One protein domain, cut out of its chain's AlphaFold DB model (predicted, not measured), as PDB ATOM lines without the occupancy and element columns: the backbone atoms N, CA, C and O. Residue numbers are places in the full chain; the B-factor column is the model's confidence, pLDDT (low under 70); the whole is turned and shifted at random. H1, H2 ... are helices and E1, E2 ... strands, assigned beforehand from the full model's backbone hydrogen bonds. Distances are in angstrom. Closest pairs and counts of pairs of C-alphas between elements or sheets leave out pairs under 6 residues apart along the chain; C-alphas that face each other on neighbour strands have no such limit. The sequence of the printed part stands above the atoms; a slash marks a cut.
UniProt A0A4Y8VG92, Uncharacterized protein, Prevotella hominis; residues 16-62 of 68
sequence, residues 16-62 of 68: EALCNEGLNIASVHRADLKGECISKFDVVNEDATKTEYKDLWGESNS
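This is residues 16 to 62 of the 68 residues of an uncharacterized protein of Prevotella hominis (UniProt A0A4Y8VG92). An open, flat trace has a small hairpin, E1 and E2, near one end of its long axis and H2 near the other; residues 16 to 21, with H1, stick out, and after H2 the backbone folds back to H3. The 47 printed residues run H1, E1, E2, H2, H3, a mixed class with under half in named elements. It is only just loose, close to extended, with a radius of gyration of the C-alphas of 13.9 A and spans of 39 by 28 by 13 A.

H1, residues 16 to 19, touches no helix. E1, residues 27 to 29, and E2, residues 37 to 40, form an antiparallel hairpin at 166 degrees; N 28 and O 39 are within hydrogen-bond range at 2.8 A. H2, residues 46 to 49, and H3, residues 59 to 62, are apart. The three helices are too short for an O i to N i+4 pair.

H1 begins at C-alpha 16 (-24.140, -137.694, 71.021) and spans 5.3 A, E1 6.5 A, E2 7.4 A, H2 5.3 A and H3 4.9 A, ending at C-alpha 62 (-6.600, -127.199, 68.698).

The C-alphas of Ala 31 and Thr 51, farthest apart, are 39.0 A apart. The printed part has no cut and no long link. Residues 16 to 25, 45 to 46 and 49 to 50 have pLDDT under 70.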
ATOM      1  N   GLU A  16     -24.727-138.975  70.629       57.69
ATOM      2  CA  GLU A  16     -24.140-137.694  71.021       57.69
ATOM      3  C   GLU A  16     -22.886-137.886  71.882       57.69
ATOM      4  O   GLU A  16     -21.891-137.226  71.629       57.69
ATOM      5  N   ALA A  17     -22.861-138.842  72.821       61.25
ATOM      6  CA  ALA A  17     -21.689-139.101  73.663       61.25
ATOM      7  C   ALA A  17     -20.484-139.661  72.883       61.25
ATOM      8  O   ALA A  17     -19.351-139.508  73.328       61.25
ATOM      9  N   LEU A  18     -20.714-140.301  71.731       59.91
ATOM     10  CA  LEU A  18     -19.650-140.810  70.856       59.91
ATOM     11  C   LEU A  18     -19.035-139.717  69.970       59.91
ATOM     12  O   LEU A  18     -17.912-139.884  69.503       59.91
ATOM     13  N   CYS A  19     -19.766-138.627  69.726       61.00
ATOM     14  CA  CYS A  19     -19.378-137.558  68.804       61.00
ATOM     15  C   CYS A  19     -19.174-136.199  69.498       61.00
ATOM     16  O   CYS A  19     -19.040-135.194  68.809       61.00
ATOM     17  N   ASN A  20     -19.181-136.154  70.838       61.28
ATOM     18  CA  ASN A  20     -19.079-134.908  71.614       61.28
ATOM     19  C   ASN A  20     -17.642-134.449  71.884       61.28
ATOM     20  O   ASN A  20     -17.420-133.437  72.544       61.28
ATOM     21  N   GLU A  21     -16.667-135.234  71.458       58.34
ATOM     22  CA  GLU A  21     -15.267-134.852  71.506       58.34
ATOM     23  C   GLU A  21     -14.925-134.338  70.111       58.34
ATOM     24  O   GLU A  21     -15.344-134.952  69.128       58.34
ATOM     25  N   GLY A  22     -14.249-133.188  70.028       60.97
ATOM     26  CA  GLY A  22     -13.849-132.566  68.765       60.97
ATOM     27  C   GLY A  22     -12.972-133.481  67.902       60.97
ATOM     28  O   GLY A  22     -12.965-134.705  68.023       60.97
ATOM     29  N   LEU A  23     -12.199-132.911  66.985       63.94
ATOM     30  CA  LEU A  23     -11.426-133.713  66.038       63.94
ATOM     31  C   LEU A  23     -10.317-134.528  66.750       63.94
ATOM     32  O   LEU A  23      -9.204-134.059  66.942       63.94
ATOM     33  N   ASN A  24     -10.633-135.763  67.157       61.75
ATOM     34  CA  ASN A  24      -9.773-136.588  68.012       61.75
ATOM     35  C   ASN A  24      -8.558-137.156  67.260       61.75
ATOM     36  O   ASN A  24      -7.460-137.232  67.809       61.75
ATOM     37  N   ILE A  25      -8.753-137.601  66.013       66.12
ATOM     38  CA  ILE A  25      -7.716-138.269  65.219       66.12
ATOM     39  C   ILE A  25      -7.896-137.923  63.734       66.12
ATOM     40  O   ILE A  25      -8.796-138.439  63.072       66.12
ATOM     41  N   ALA A  26      -7.003-137.090  63.196       76.06
ATOM     42  CA  ALA A  26      -6.889-136.811  61.762       76.06
ATOM     43  C   ALA A  26      -5.811-137.705  61.124       76.06
ATOM     44  O   ALA A  26      -4.796-137.228  60.616       76.06
ATOM     45  N   SER A  27      -5.972-139.026  61.191       82.81
ATOM     46  CA  SER A  27      -4.983-139.953  60.631       82.81
ATOM     47  C   SER A  27      -5.609-141.202  60.034       82.81
ATOM     48  O   SER A  27      -6.682-141.652  60.428       82.81
ATOM     49  N   VAL A  28      -4.906-141.778  59.061       85.06
ATOM     50  CA  VAL A  28      -5.281-143.030  58.410       85.06
ATOM     51  C   VAL A  28      -4.404-144.138  58.967       85.06
ATOM     52  O   VAL A  28      -3.173-144.052  58.933       85.06
ATOM     53  N   HIS A  29      -5.043-145.192  59.466       91.44
ATOM     54  CA  HIS A  29      -4.373-146.381  59.974       91.44
ATOM     55  C   HIS A  29      -4.695-147.593  59.108       91.44
ATOM     56  O   HIS A  29      -5.789-147.718  58.552       91.44
ATOM     57  N   ARG A  30      -3.733-148.506  58.985       88.50
ATOM     58  CA  ARG A  30      -3.931-149.768  58.278       88.50
ATOM     59  C   ARG A  30      -4.736-150.730  59.159       88.50
ATOM     60  O   ARG A  30      -4.317-151.041  60.269       88.50
ATOM     61  N   ALA A  31      -5.839-151.243  58.614       88.25
ATOM     62  CA  ALA A  31      -6.784-152.191  59.224       88.25
ATOM     63  C   ALA A  31      -7.650-151.652  60.382       88.25
ATOM     64  O   ALA A  31      -8.871-151.766  60.296       88.25
ATOM     65  N   ASP A  32      -7.065-151.069  61.432       83.62
ATOM     66  CA  ASP A  32      -7.809-150.520  62.578       83.62
ATOM     67  C   ASP A  32      -7.099-149.315  63.227       83.62
ATOM     68  O   ASP A  32      -5.958-149.007  62.890       83.62
ATOM     69  N   LEU A  33      -7.766-148.631  64.171       79.19
ATOM     70  CA  LEU A  33      -7.257-147.421  64.846       79.19
ATOM     71  C   LEU A  33      -5.981-147.638  65.685       79.19
ATOM     72  O   LEU A  33      -5.334-146.670  66.073       79.19
ATOM     73  N   LYS A  34      -5.624-148.887  66.001       83.50
ATOM     74  CA  LYS A  34      -4.392-149.261  66.714       83.50
ATOM     75  C   LYS A  34      -3.314-149.799  65.770       83.50
ATOM     76  O   LYS A  34      -2.194-150.052  66.213       83.50
ATOM     77  N   GLY A  35      -3.646-149.991  64.497       85.75
ATOM     78  CA  GLY A  35      -2.728-150.416  63.455       85.75
ATOM     79  C   GLY A  35      -1.710-149.341  63.079       85.75
ATOM     80  O   GLY A  35      -1.708-148.218  63.590       85.75
ATOM     81  N   GLU A  36      -0.829-149.697  62.147       92.00
ATOM     82  CA  GLU A  36       0.193-148.801  61.601       92.00
ATOM     83  C   GLU A  36      -0.443-147.523  61.039       92.00
ATOM     84  O   GLU A  36      -1.310-147.587  60.164       92.00
ATOM     85  N   CYS A  37      -0.006-146.364  61.535       89.81
ATOM     86  CA  CYS A  37      -0.403-145.070  60.994       89.81
ATOM     87  C   CYS A  37       0.322-144.853  59.663       89.81
ATOM     88  O   CYS A  37       1.546-144.737  59.640       89.81
ATOM     89  N   ILE A  38      -0.427-144.819  58.564       92.25
ATOM     90  CA  ILE A  38       0.128-144.699  57.207       92.25
ATOM     91  C   ILE A  38       0.075-143.269  56.669       92.25
ATOM     92  O   ILE A  38       0.754-142.949  55.699       92.25
ATOM     93  N   SER A  39      -0.735-142.405  57.277       85.94
ATOM     94  CA  SER A  39      -0.809-140.991  56.929       85.94
ATOM     95  C   SER A  39      -1.429-140.200  58.074       85.94
ATOM     96  O   SER A  39      -2.297-140.706  58.788       85.94
ATOM     97  N   LYS A  40      -0.993-138.954  58.229       85.50
ATOM     98  CA  LYS A  40      -1.595-137.961  59.114       85.50
ATOM     99  C   LYS A  40      -1.971-136.753  58.269       85.50
ATOM    100  O   LYS A  40      -1.225-136.382  57.364       85.50
ATOM    101  N   PHE A  41      -3.133-136.180  58.542       79.12
ATOM    102  CA  PHE A  41      -3.540-134.921  57.943       79.12
ATOM    103  C   PHE A  41      -2.968-133.803  58.805       79.12
ATOM    104  O   PHE A  41      -3.520-133.469  59.853       79.12
ATOM    105  N   ASP A  42      -1.823-133.278  58.383       74.88
ATOM    106  CA  ASP A  42      -1.205-132.137  59.042       74.88
ATOM    107  C   ASP A  42      -1.979-130.852  58.733       74.88
ATOM    108  O   ASP A  42      -2.596-130.700  57.672       74.88
ATOM    109  N   VAL A  43      -1.907-129.893  59.654       70.12
ATOM    110  CA  VAL A  43      -2.399-128.536  59.410       70.12
ATOM    111  C   VAL A  43      -1.424-127.846  58.458       70.12
ATOM    112  O   VAL A  43      -0.305-127.500  58.832       70.12
ATOM    113  N   VAL A  44      -1.840-127.661  57.206       70.31
ATOM    114  CA  VAL A  44      -1.055-126.964  56.177       70.31
ATOM    115  C   VAL A  44      -1.522-125.517  56.020       70.31
ATOM    116  O   VAL A  44      -2.695-125.214  56.212       70.31
ATOM    117  N   ASN A  45      -0.608-124.623  55.629       68.88
ATOM    118  CA  ASN A  45      -0.877-123.197  55.377       68.88
ATOM    119  C   ASN A  45      -1.403-122.397  56.581       68.88
ATOM    120  O   ASN A  45      -2.018-121.348  56.395       68.88
ATOM    121  N   GLU A  46      -1.099-122.840  57.803       66.94
ATOM    122  CA  GLU A  46      -1.427-122.115  59.036       66.94
ATOM    123  C   GLU A  46      -0.949-120.652  58.973       66.94
ATOM    124  O   GLU A  46      -1.678-119.742  59.339       66.94
ATOM    125  N   ASP A  47       0.240-120.393  58.420       70.31
ATOM    126  CA  ASP A  47       0.790-119.036  58.288       70.31
ATOM    127  C   ASP A  47      -0.049-118.106  57.398       70.31
ATOM    128  O   ASP A  47      -0.064-116.894  57.618       70.31
ATOM    129  N   ALA A  48      -0.780-118.656  56.424       71.50
ATOM    130  CA  ALA A  48      -1.647-117.878  55.543       71.50
ATOM    131  C   ALA A  48      -2.984-117.516  56.214       71.50
ATOM    132  O   ALA A  48      -3.549-116.464  55.922       71.50
ATOM    133  N   THR A  49      -3.479-118.355  57.130       65.81
ATOM    134  CA  THR A  49      -4.760-118.162  57.835       65.81
ATOM    135  C   THR A  49      -4.591-117.595  59.252       65.81
ATOM    136  O   THR A  49      -5.556-117.103  59.844       65.81
ATOM    137  N   LYS A  50      -3.351-117.556  59.763       67.56
ATOM    138  CA  LYS A  50      -2.947-117.090  61.102       67.56
ATOM    139  C   LYS A  50      -3.311-115.658  61.441       67.56
ATOM    140  O   LYS A  50      -3.262-115.315  62.610       67.56
ATOM    141  N   THR A  51      -3.585-114.795  60.466       74.94
ATOM    142  CA  THR A  51      -3.830-113.372  60.759       74.94
ATOM    143  C   THR A  51      -5.305-113.105  61.031       74.94
ATOM    144  O   THR A  51      -5.644-112.455  62.018       74.94
ATOM    145  N   GLU A  52      -6.178-113.629  60.174       75.81
ATOM    146  CA  GLU A  52      -7.626-113.415  60.251       75.81
ATOM    147  C   GLU A  52      -8.293-114.375  61.242       75.81
ATOM    148  O   GLU A  52      -9.180-113.975  61.991       75.81
ATOM    149  N   TYR A  53      -7.786-115.606  61.339       74.50
ATOM    150  CA  TYR A  53      -8.356-116.669  62.169       74.50
ATOM    151  C   TYR A  53      -7.384-117.130  63.262       74.50
ATOM    152  O   TYR A  53      -7.387-118.286  63.687       74.50
ATOM    153  N   LYS A  54      -6.537-116.212  63.737       76.19
ATOM    154  CA  LYS A  54      -5.473-116.469  64.722       76.19
ATOM    155  C   LYS A  54      -5.946-117.173  65.997       76.19
ATOM    156  O   LYS A  54      -5.166-117.857  66.646       76.19
ATOM    157  N   ASP A  55      -7.209-116.963  66.365       79.50
ATOM    158  CA  ASP A  55      -7.811-117.484  67.593       79.50
ATOM    159  C   ASP A  55      -8.512-118.838  67.382       79.50
ATOM    160  O   ASP A  55      -8.970-119.428  68.362       79.50
ATOM    161  N   LEU A  56      -8.587-119.311  66.128       73.50
ATOM    162  CA  LEU A  56      -9.203-120.573  65.701       73.50
ATOM    163  C   LEU A  56      -8.177-121.582  65.154       73.50
ATOM    164  O   LEU A  56      -8.426-122.779  65.213       73.50
ATOM    165  N   TRP A  57      -7.015-121.136  64.660       74.75
ATOM    166  CA  TRP A  57      -5.980-122.012  64.081       74.75
ATOM    167  C   TRP A  57      -4.745-122.181  64.968       74.75
ATOM    168  O   TRP A  57      -4.457-121.350  65.829       74.75
ATOM    169  N   GLY A  58      -4.005-123.265  64.722       73.69
ATOM    170  CA  GLY A  58      -2.752-123.600  65.400       73.69
ATOM    171  C   GLY A  58      -2.907-124.580  66.553       73.69
ATOM    172  O   GLY A  58      -3.989-124.729  67.117       73.69
ATOM    173  N   GLU A  59      -1.816-125.267  66.899       73.69
ATOM    174  CA  GLU A  59      -1.808-126.310  67.939       73.69
ATOM    175  C   GLU A  59      -2.306-125.770  69.292       73.69
ATOM    176  O   GLU A  59      -3.070-126.439  69.991       73.69
ATOM    177  N   SER A  60      -1.972-124.514  69.617       78.19
ATOM    178  CA  SER A  60      -2.443-123.812  70.818       78.19
ATOM    179  C   SER A  60      -3.950-123.529  70.845       78.19
ATOM    180  O   SER A  60      -4.475-123.233  71.913       78.19
ATOM    181  N   ASN A  61      -4.633-123.612  69.697       76.94
ATOM    182  CA  ASN A  61      -6.084-123.451  69.549       76.94
ATOM    183  C   ASN A  61      -6.763-124.748  69.070       76.94
ATOM    184  O   ASN A  61      -7.906-124.710  68.620       76.94
ATOM    185  N   SER A  62      -6.084-125.899  69.162       74.81
ATOM    186  CA  SER A  62      -6.600-127.199  68.698       74.81
ATOM    187  C   SER A  62      -7.940-127.599  69.314       74.81
ATOM    188  O   SER A  62      -8.732-128.301  68.693       74.81
TER     189      SER A  62